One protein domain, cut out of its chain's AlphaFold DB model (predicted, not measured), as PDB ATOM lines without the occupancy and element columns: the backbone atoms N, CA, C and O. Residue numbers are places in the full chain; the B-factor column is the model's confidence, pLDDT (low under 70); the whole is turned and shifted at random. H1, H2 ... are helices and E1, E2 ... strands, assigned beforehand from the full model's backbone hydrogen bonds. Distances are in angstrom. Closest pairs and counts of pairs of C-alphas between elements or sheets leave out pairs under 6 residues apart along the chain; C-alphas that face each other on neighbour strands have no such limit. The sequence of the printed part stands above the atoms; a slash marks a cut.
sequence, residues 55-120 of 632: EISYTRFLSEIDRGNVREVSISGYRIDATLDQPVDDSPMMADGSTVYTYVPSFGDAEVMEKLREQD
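This is residues 55 to 120 of the 632 residues of the protein "ATP-dependent zinc metalloprotease FtsH" of Spirochaetaceae bacterium (UniProt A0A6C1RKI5). A small, strongly twisted sheet of three strands, E1, E2 and E3, has one helix, H1, packed slantwise over one of its faces, with no named helix over the other. The second helix, H2, is set off from this body at the end of the stretch that leaves E3, and residues 107 to 112 stick out there, while the long loop of residues 85 to 98 lies toward the opposite end of the longest axis. The printed part has 66 residues with two named helices and three named strands, in the order H1, E1, E2, E3, H2; the sheet's order is E1, E2, E3, antiparallel throughout, and the class is mixed, helices and strands. The whole is only just compact, close to loose, with a radius of gyration of the C-alphas of 12.5 A and spans of 35 by 26 by 22 A.

E1 is residues 70 to 76, 17.0 A from first to last C-alpha, E2 is residues 79 to 84, 16.1 A, and E3 is residues 99 to 103, 14.0 A. H1 is residues 58 to 66, 12.7 A, and begins at C-alpha 58 (8.236, -28.021, -31.081). H2 is residues 110 to 118, 12.9 A, and ends at C-alpha 118 (14.087, -41.353, -33.339).

E1, E2 and E3 form a meander, each strand the antiparallel neighbour of the one before, with E1 and E3 as edge strands. The hairpin of E1 and E2 has its directions at 163 degrees, with N 74 and O 81 within hydrogen-bond range at 2.8 A. The hairpin of E2 and E3 has its directions at 151 degrees, with N 82 and O 100 at 2.8 A. The sheet is only just strongly twisted, its C-alphas lying up to 4.0 A off the best plane. H1 is on the sheet at a height of 8.9 A, over E2 and, only just, over E3, where 3 of its C-alphas fall. It runs slantwise to the strands, at 38 degrees to E2 on the local plane. The closest C-alphas of H1 and E3 are those of Tyr 58 and Thr 102, 5.8 A apart. H2 is not on the sheet. It is close to H1 but not clearly touching, the closest C-alphas being those of Thr 59 and Arg 117, 7.7 A apart, and their lines are about perpendicular at 77 degrees. In H1 and H2 every O i to N i+4 pair is within hydrogen-bond range.

The two C-alphas farthest apart are those of Met 94 and Glu 111, 36.2 A. The printed part has no cut. The link from E2 to E3, 14 residues, is long. Residues 107 to 112, of which 110 to 112 belong to H2, stand free. The mean pLDDT of the printed part is 70.5; residues 87 to 98, 105 to 114, 117 and 120 are under 70.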
ATOM      1  N   GLU A  55       9.833 -17.651 -31.522       75.31
ATOM      2  CA  GLU A  55       9.248 -18.910 -31.991       75.31
ATOM      3  C   GLU A  55      10.332 -19.985 -32.126       75.31
ATOM      4  O   GLU A  55      11.263 -19.841 -32.922       75.31
ATOM      5  N   ILE A  56      10.196 -21.079 -31.377       77.75
ATOM      6  CA  ILE A  56      11.048 -22.265 -31.515       77.75
ATOM      7  C   ILE A  56      10.235 -23.450 -32.038       77.75
ATOM      8  O   ILE A  56       9.033 -23.581 -31.788       77.75
ATOM      9  N   SER A  57      10.903 -24.347 -32.766       79.88
ATOM     10  CA  SER A  57      10.282 -25.593 -33.216       79.88
ATOM     11  C   SER A  57       9.849 -26.437 -32.014       79.88
ATOM     12  O   SER A  57      10.490 -26.426 -30.958       79.88
ATOM     13  N   TYR A  58       8.767 -27.199 -32.169       79.81
ATOM     14  CA  TYR A  58       8.236 -28.021 -31.081       79.81
ATOM     15  C   TYR A  58       9.258 -29.080 -30.634       79.81
ATOM     16  O   TYR A  58       9.439 -29.322 -29.442       79.81
ATOM     17  N   THR A  59      10.009 -29.649 -31.586       78.31
ATOM     18  CA  THR A  59      11.122 -30.569 -31.297       78.31
ATOM     19  C   THR A  59      12.204 -29.898 -30.448       78.31
ATOM     20  O   THR A  59      12.704 -30.502 -29.499       78.31
ATOM     21  N   ARG A  60      12.550 -28.635 -30.740       77.75
ATOM     22  CA  ARG A  60      13.552 -27.905 -29.954       77.75
ATOM     23  C   ARG A  60      13.050 -27.626 -28.543       77.75
ATOM     24  O   ARG A  60      13.806 -27.823 -27.599       77.75
ATOM     25  N   PHE A  61      11.785 -27.250 -28.392       79.50
ATOM     26  CA  PHE A  61      11.170 -27.067 -27.080       79.50
ATOM     27  C   PHE A  61      11.269 -28.333 -26.211       79.50
ATOM     28  O   PHE A  61      11.724 -28.252 -25.073       79.50
ATOM     29  N   LEU A  62      10.957 -29.512 -26.766       78.69
ATOM     30  CA  LEU A  62      11.127 -30.788 -26.057       78.69
ATOM     31  C   LEU A  62      12.587 -31.042 -25.650       78.69
ATOM     32  O   LEU A  62      12.839 -31.468 -24.528       78.69
ATOM     33  N   SER A  63      13.550 -30.723 -26.521       79.00
ATOM     34  CA  SER A  63      14.973 -30.890 -26.196       79.00
ATOM     35  C   SER A  63      15.448 -29.984 -25.051       79.00
ATOM     36  O   SER A  63      16.314 -30.380 -24.274       79.00
ATOM     37  N   GLU A  64      14.881 -28.780 -24.911       79.06
ATOM     38  CA  GLU A  64      15.202 -27.872 -23.801       79.06
ATOM     39  C   GLU A  64      14.549 -28.335 -22.486       79.06
ATOM     40  O   GLU A  64      15.147 -28.170 -21.420       79.06
ATOM     41  N   ILE A  65      13.380 -28.992 -22.550       80.38
ATOM     42  CA  ILE A  65      12.783 -29.690 -21.397       80.38
ATOM     43  C   ILE A  65      13.691 -30.840 -20.944       80.38
ATOM     44  O   ILE A  65      14.006 -30.923 -19.760       80.38
ATOM     45  N   ASP A  66      14.146 -31.695 -21.868       80.56
ATOM     46  CA  ASP A  66      15.023 -32.835 -21.547       80.56
ATOM     47  C   ASP A  66      16.350 -32.386 -20.903       80.56
ATOM     48  O   ASP A  66      16.917 -33.087 -20.065       80.56
ATOM     49  N   ARG A  67      16.846 -31.199 -21.278       78.56
ATOM     50  CA  ARG A  67      18.054 -30.570 -20.716       78.56
ATOM     51  C   ARG A  67      17.821 -29.872 -19.372       78.56
ATOM     52  O   ARG A  67      18.788 -29.418 -18.766       78.56
ATOM     53  N   GLY A  68      16.573 -29.772 -18.910       77.62
ATOM     54  CA  GLY A  68      16.204 -29.083 -17.671       77.62
ATOM     55  C   GLY A  68      16.317 -27.557 -17.740       77.62
ATOM     56  O   GLY A  68      16.428 -26.921 -16.698       77.62
ATOM     57  N   ASN A  69      16.308 -26.965 -18.942       79.75
ATOM     58  CA  ASN A  69      16.506 -25.524 -19.160       79.75
ATOM     59  C   ASN A  69      15.192 -24.711 -19.107       79.75
ATOM     60  O   ASN A  69      15.196 -23.498 -19.309       79.75
ATOM     61  N   VAL A  70      14.048 -25.360 -18.860       79.50
ATOM     62  CA  VAL A  70      12.723 -24.722 -18.818       79.50
ATOM     63  C   VAL A  70      12.295 -24.474 -17.373       79.50
ATOM     64  O   VAL A  70      12.119 -25.420 -16.607       79.50
ATOM     65  N   ARG A  71      12.066 -23.206 -17.021       77.75
ATOM     66  CA  ARG A  71      11.665 -22.774 -15.676       77.75
ATOM     67  C   ARG A  71      10.155 -22.795 -15.466       77.75
ATOM     68  O   ARG A  71       9.681 -23.247 -14.428       77.75
ATOM     69  N   GLU A  72       9.398 -22.272 -16.428       77.94
ATOM     70  CA  GLU A  72       7.935 -22.170 -16.353       77.94
ATOM     71  C   GLU A  72       7.315 -22.302 -17.746       77.94
ATOM     72  O   GLU A  72       7.880 -21.821 -18.729       77.94
ATOM     73  N   VAL A  73       6.147 -22.944 -17.829       81.31
ATOM     74  CA  VAL A  73       5.385 -23.118 -19.071       81.31
ATOM     75  C   VAL A  73       3.932 -22.711 -18.845       81.31
ATOM     76  O   VAL A  73       3.274 -23.229 -17.943       81.31
ATOM     77  N   SER A  74       3.418 -21.824 -19.695       77.81
ATOM     78  CA  SER A  74       2.012 -21.432 -19.762       77.81
ATOM     79  C   SER A  74       1.403 -21.894 -21.083       77.81
ATOM     80  O   SER A  74       1.957 -21.649 -22.153       77.81
ATOM     81  N   ILE A  75       0.258 -22.576 -21.025       78.38
ATOM     82  CA  ILE A  75      -0.424 -23.101 -22.214       78.38
ATOM     83  C   ILE A  75      -1.738 -22.343 -22.402       78.38
ATOM     84  O   ILE A  75      -2.653 -22.452 -21.586       78.38
ATOM     85  N   SER A  76      -1.834 -21.589 -23.498       73.06
ATOM     86  CA  SER A  76      -3.011 -20.811 -23.898       73.06
ATOM     87  C   SER A  76      -3.579 -21.354 -25.211       73.06
ATOM     88  O   SER A  76      -3.140 -20.999 -26.307       73.06
ATOM     89  N   GLY A  77      -4.571 -22.244 -25.109       74.62
ATOM     90  CA  GLY A  77      -5.158 -22.924 -26.267       74.62
ATOM     91  C   GLY A  77      -4.141 -23.838 -26.952       74.62
ATOM     92  O   GLY A  77      -3.666 -24.795 -26.351       74.62
ATOM     93  N   TYR A  78      -3.795 -23.532 -28.205       74.25
ATOM     94  CA  TYR A  78      -2.767 -24.258 -28.964       74.25
ATOM     95  C   TYR A  78      -1.370 -23.640 -28.844       74.25
ATOM     96  O   TYR A  78      -0.443 -24.161 -29.453       74.25
ATOM     97  N   ARG A  79      -1.194 -22.534 -28.112       77.94
ATOM     98  CA  ARG A  79       0.104 -21.875 -27.924       77.94
ATOM     99  C   ARG A  79       0.701 -22.253 -26.571       77.94
ATOM    100  O   ARG A  79       0.009 -22.215 -25.556       77.94
ATOM    101  N   ILE A  80       1.978 -22.604 -26.579       77.25
ATOM    102  CA  ILE A  80       2.809 -22.843 -25.405       77.25
ATOM    103  C   ILE A  80       3.803 -21.689 -25.326       77.25
ATOM    104  O   ILE A  80       4.624 -21.529 -26.225       77.25
ATOM    105  N   ASP A  81       3.744 -20.910 -24.256       79.81
ATOM    106  CA  ASP A  81       4.734 -19.892 -23.925       79.81
ATOM    107  C   ASP A  81       5.590 -20.428 -22.769       79.81
ATOM    108  O   ASP A  81       5.068 -20.810 -21.721       79.81
ATOM    109  N   ALA A  82       6.905 -20.504 -22.959       76.25
ATOM    110  CA  ALA A  82       7.844 -21.057 -21.995       76.25
ATOM    111  C   ALA A  82       8.948 -20.057 -21.650       76.25
ATOM    112  O   ALA A  82       9.440 -19.325 -22.510       76.25
ATOM    113  N   THR A  83       9.352 -20.052 -20.382       78.06
ATOM    114  CA  THR A  83      10.469 -19.246 -19.883       78.06
ATOM    115  C   THR A  83      11.647 -20.159 -19.560       78.06
ATOM    116  O   THR A  83      11.491 -21.133 -18.822       78.06
ATOM    117  N   LEU A  84      12.811 -19.856 -20.120       76.19
ATOM    118  CA  LEU A  84      14.057 -20.604 -20.013       76.19
ATOM    119  C   LEU A  84      15.014 -19.933 -19.025       76.19
ATOM    120  O   LEU A  84      15.060 -18.704 -18.937       76.19
ATOM    121  N   ASP A  85      15.796 -20.738 -18.306       70.69
ATOM    122  CA  ASP A  85      16.812 -20.239 -17.369       70.69
ATOM    123  C   ASP A  85      18.071 -19.737 -18.092       70.69
ATOM    124  O   ASP A  85      18.712 -18.787 -17.635       70.69
ATOM    125  N   GLN A  86      18.411 -20.333 -19.239       70.81
ATOM    126  CA  GLN A  86      19.459 -19.852 -20.139       70.81
ATOM    127  C   GLN A  86      18.902 -19.587 -21.546       70.81
ATOM    128  O   GLN A  86      18.137 -20.407 -22.066       70.81
ATOM    129  N   PRO A  87      19.286 -18.463 -22.181       66.44
ATOM    130  CA  PRO A  87      18.793 -18.099 -23.501       66.44
ATOM    131  C   PRO A  87      19.279 -19.070 -24.584       66.44
ATOM    132  O   PRO A  87      20.391 -19.593 -24.519       66.44
ATOM    133  N   VAL A  88      18.443 -19.293 -25.600       63.84
ATOM    134  CA  VAL A  88      18.762 -20.170 -26.740       63.84
ATOM    135  C   VAL A  88      19.555 -19.383 -27.786       63.84
ATOM    136  O   VAL A  88      19.105 -18.339 -28.249       63.84
ATOM    137  N   ASP A  89      20.725 -19.905 -28.163       58.00
ATOM    138  CA  ASP A  89      21.753 -19.211 -28.965       58.00
ATOM    139  C   ASP A  89      21.376 -18.999 -30.455       58.00
ATOM    140  O   ASP A  89      21.954 -18.165 -31.143       58.00
ATOM    141  N   ASP A  90      20.351 -19.697 -30.956       56.91
ATOM    142  CA  ASP A  90      19.917 -19.657 -32.366       56.91
ATOM    143  C   ASP A  90      18.638 -18.829 -32.576       56.91
ATOM    144  O   ASP A  90      17.648 -19.286 -33.152       56.91
ATOM    145  N   SER A  91      18.614 -17.584 -32.103       51.06
ATOM    146  CA  SER A  91      17.515 -16.659 -32.407       51.06
ATOM    147  C   SER A  91      18.016 -15.341 -32.986       51.06
ATOM    148  O   SER A  91      18.722 -14.595 -32.304       51.06
ATOM    149  N   PRO A  92      17.645 -15.004 -34.238       45.22
ATOM    150  CA  PRO A  92      18.001 -13.726 -34.822       45.22
ATOM    151  C   PRO A  92      17.215 -12.609 -34.122       45.22
ATOM    152  O   PRO A  92      16.032 -12.426 -34.362       45.22
ATOM    153  N   MET A  93      17.926 -11.857 -33.282       43.28
ATOM    154  CA  MET A  93      17.626 -10.498 -32.818       43.28
ATOM    155  C   MET A  93      16.243 -10.227 -32.186       43.28
ATOM    156  O   MET A  93      15.231 -10.068 -32.856       43.28
ATOM    157  N   MET A  94      16.314  -9.907 -30.888       42.91
ATOM    158  CA  MET A  94      15.393  -9.053 -30.121       42.91
ATOM    159  C   MET A  94      14.063  -9.657 -29.645       42.91
ATOM    160  O   MET A  94      12.998  -9.353 -30.165       42.91
ATOM    161  N   ALA A  95      14.119 -10.344 -28.508       43.09
ATOM    162  CA  ALA A  95      13.241 -10.140 -27.353       43.09
ATOM    163  C   ALA A  95      13.893 -10.860 -26.166       43.09
ATOM    164  O   ALA A  95      14.597 -11.838 -26.392       43.09
ATOM    165  N   ASP A  96      13.723 -10.339 -24.949       49.31
ATOM    166  CA  ASP A  96      14.141 -10.922 -23.662       49.31
ATOM    167  C   ASP A  96      14.363 -12.446 -23.741       49.31
ATOM    168  O   ASP A  96      13.405 -13.224 -23.750       49.31
ATOM    169  N   GLY A  97      15.633 -12.843 -23.924       54.28
ATOM    170  CA  GLY A  97      16.045 -14.138 -24.496       54.28
ATOM    171  C   GLY A  97      15.688 -15.364 -23.657       54.28
ATOM    172  O   GLY A  97      16.038 -16.483 -24.014       54.28
ATOM    173  N   SER A  98      14.997 -15.145 -22.545       62.59
ATOM    174  CA  SER A  98      14.429 -16.172 -21.692       62.59
ATOM    175  C   SER A  98      13.038 -16.622 -22.146       62.59
ATOM    176  O   SER A  98      12.638 -17.716 -21.783       62.59
ATOM    177  N   THR A  99      12.287 -15.859 -22.950       70.69
ATOM    178  CA  THR A  99      10.913 -16.244 -23.337       70.69
ATOM    179  C   THR A  99      10.838 -16.790 -24.761       70.69
ATOM    180  O   THR A  99      11.152 -16.105 -25.736       70.69
ATOM    181  N   VAL A 100      10.395 -18.037 -24.894       79.38
ATOM    182  CA  VAL A 100      10.190 -18.730 -26.172       79.38
ATOM    183  C   VAL A 100       8.749 -19.201 -26.278       79.38
ATOM    184  O   VAL A 100       8.105 -19.474 -25.268       79.38
ATOM    185  N   TYR A 101       8.226 -19.320 -27.493       79.00
ATOM    186  CA  TYR A 101       6.908 -19.909 -27.701       79.00
ATOM    187  C   TYR A 101       6.922 -20.948 -28.818       79.00
ATOM    188  O   TYR A 101       7.722 -20.892 -29.751       79.00
ATOM    189  N   THR A 102       6.024 -21.918 -28.717       81.00
ATOM    190  CA  THR A 102       5.765 -22.917 -29.755       81.00
ATOM    191  C   THR A 102       4.282 -23.272 -29.752       81.00
ATOM    192  O   THR A 102       3.550 -22.893 -28.839       81.00
ATOM    193  N   TYR A 103       3.800 -23.984 -30.765       77.25
ATOM    194  CA  TYR A 103       2.405 -24.416 -30.817       77.25
ATOM    195  C   TYR A 103       2.291 -25.917 -30.560       77.25
ATOM    196  O   TYR A 103       3.110 -26.699 -31.048       77.25
ATOM    197  N   VAL A 104       1.259 -26.329 -29.820       74.69
ATOM    198  CA  VAL A 104       0.931 -27.744 -29.635       74.69
ATOM    199  C   VAL A 104       0.596 -28.326 -31.010       74.69
ATOM    200  O   VAL A 104      -0.315 -27.823 -31.679       74.69
ATOM    201  N   PRO A 105       1.299 -29.375 -31.457       69.44
ATOM    202  CA  PRO A 105       0.937 -30.058 -32.680       69.44
ATOM    203  C   PRO A 105      -0.463 -30.663 -32.562       69.44
ATOM    204  O   PRO A 105      -0.745 -31.432 -31.649       69.44
ATOM    205  N   SER A 106      -1.353 -30.357 -33.505       66.06
ATOM    206  CA  SER A 106      -2.735 -30.852 -33.497       66.06
ATOM    207  C   SER A 106      -2.877 -32.307 -33.978       66.06
ATOM    208  O   SER A 106      -3.966 -32.707 -34.388       66.06
ATOM    209  N   PHE A 107      -1.796 -33.097 -33.993       62.66
ATOM    210  CA  PHE A 107      -1.799 -34.483 -34.468       62.66
ATOM    211  C   PHE A 107      -2.106 -35.435 -33.305       62.66
ATOM    212  O   PHE A 107      -1.381 -35.478 -32.318       62.66
ATOM    213  N   GLY A 108      -3.194 -36.198 -33.422       56.50
ATOM    214  CA  GLY A 108      -3.709 -37.088 -32.377       56.50
ATOM    215  C   GLY A 108      -3.060 -38.474 -32.295       56.50
ATOM    216  O   GLY A 108      -3.701 -39.373 -31.766       56.50
ATOM    217  N   ASP A 109      -1.841 -38.662 -32.813       61.03
ATOM    218  CA  ASP A 109      -1.161 -39.966 -32.826       61.03
ATOM    219  C   ASP A 109       0.226 -39.879 -32.167       61.03
ATOM    220  O   ASP A 109       1.155 -39.265 -32.701       61.03
ATOM    221  N   ALA A 110       0.366 -40.491 -30.987       62.62
ATOM    222  CA  ALA A 110       1.599 -40.466 -30.197       62.62
ATOM    223  C   ALA A 110       2.757 -41.228 -30.877       62.62
ATOM    224  O   ALA A 110       3.908 -40.803 -30.785       62.62
ATOM    225  N   GLU A 111       2.451 -42.292 -31.629       69.00
ATOM    226  CA  GLU A 111       3.452 -43.127 -32.316       69.00
ATOM    227  C   GLU A 111       4.204 -42.379 -33.431       69.00
ATOM    228  O   GLU A 111       5.375 -42.651 -33.707       69.00
ATOM    229  N   VAL A 112       3.551 -41.414 -34.087       67.56
ATOM    230  CA  VAL A 112       4.168 -40.623 -35.164       67.56
ATOM    231  C   VAL A 112       5.220 -39.673 -34.598       67.56
ATOM    232  O   VAL A 112       6.286 -39.511 -35.190       67.56
ATOM    233  N   MET A 113       4.964 -39.086 -33.426       68.31
ATOM    234  CA  MET A 113       5.931 -38.212 -32.760       68.31
ATOM    235  C   MET A 113       7.163 -38.973 -32.271       68.31
ATOM    236  O   MET A 113       8.271 -38.449 -32.363       68.31
ATOM    237  N   GLU A 114       6.989 -40.208 -31.805       67.06
ATOM    238  CA  GLU A 114       8.096 -41.055 -31.357       67.06
ATOM    239  C   GLU A 114       9.041 -41.404 -32.518       67.06
ATOM    240  O   GLU A 114      10.248 -41.185 -32.419       67.06
ATOM    241  N   LYS A 115       8.498 -41.792 -33.681       71.44
ATOM    242  CA  LYS A 115       9.298 -42.045 -34.897       71.44
ATOM    243  C   LYS A 115      10.005 -40.800 -35.429       71.44
ATOM    244  O   LYS A 115      11.137 -40.889 -35.897       71.44
ATOM    245  N   LEU A 116       9.351 -39.638 -35.372       70.75
ATOM    246  CA  LEU A 116       9.964 -38.370 -35.781       70.75
ATOM    247  C   LEU A 116      11.112 -37.964 -34.841       70.75
ATOM    248  O   LEU A 116      12.085 -37.369 -35.304       70.75
ATOM    249  N   ARG A 117      11.030 -38.329 -33.553       68.75
ATOM    250  CA  ARG A 117      12.099 -38.125 -32.565       68.75
ATOM    251  C   ARG A 117      13.273 -39.086 -32.773       68.75
ATOM    252  O   ARG A 117      14.410 -38.637 -32.721       68.75
ATOM    253  N   GLU A 118      13.022 -40.368 -33.054       72.94
ATOM    254  CA  GLU A 118      14.087 -41.353 -33.339       72.94
ATOM    255  C   GLU A 118      14.936 -40.990 -34.567       72.94
ATOM    256  O   GLU A 118      16.108 -41.351 -34.640       72.94
ATOM    257  N   GLN A 119      14.350 -40.280 -35.534       72.56
ATOM    258  CA  GLN A 119      15.002 -39.879 -36.785       72.56
ATOM    259  C   GLN A 119      15.519 -38.425 -36.771       72.56
ATOM    260  O   GLN A 119      15.898 -37.911 -37.821       72.56
ATOM    261  N   ASP A 120      15.521 -37.764 -35.607       66.25
ATOM    262  CA  ASP A 120      16.011 -36.390 -35.389       66.25
ATOM    263  C   ASP A 120      15.387 -35.332 -36.334       66.25
ATOM    264  O   ASP A 120      16.046 -34.433 -36.863       66.25
TER     265      ASP A 120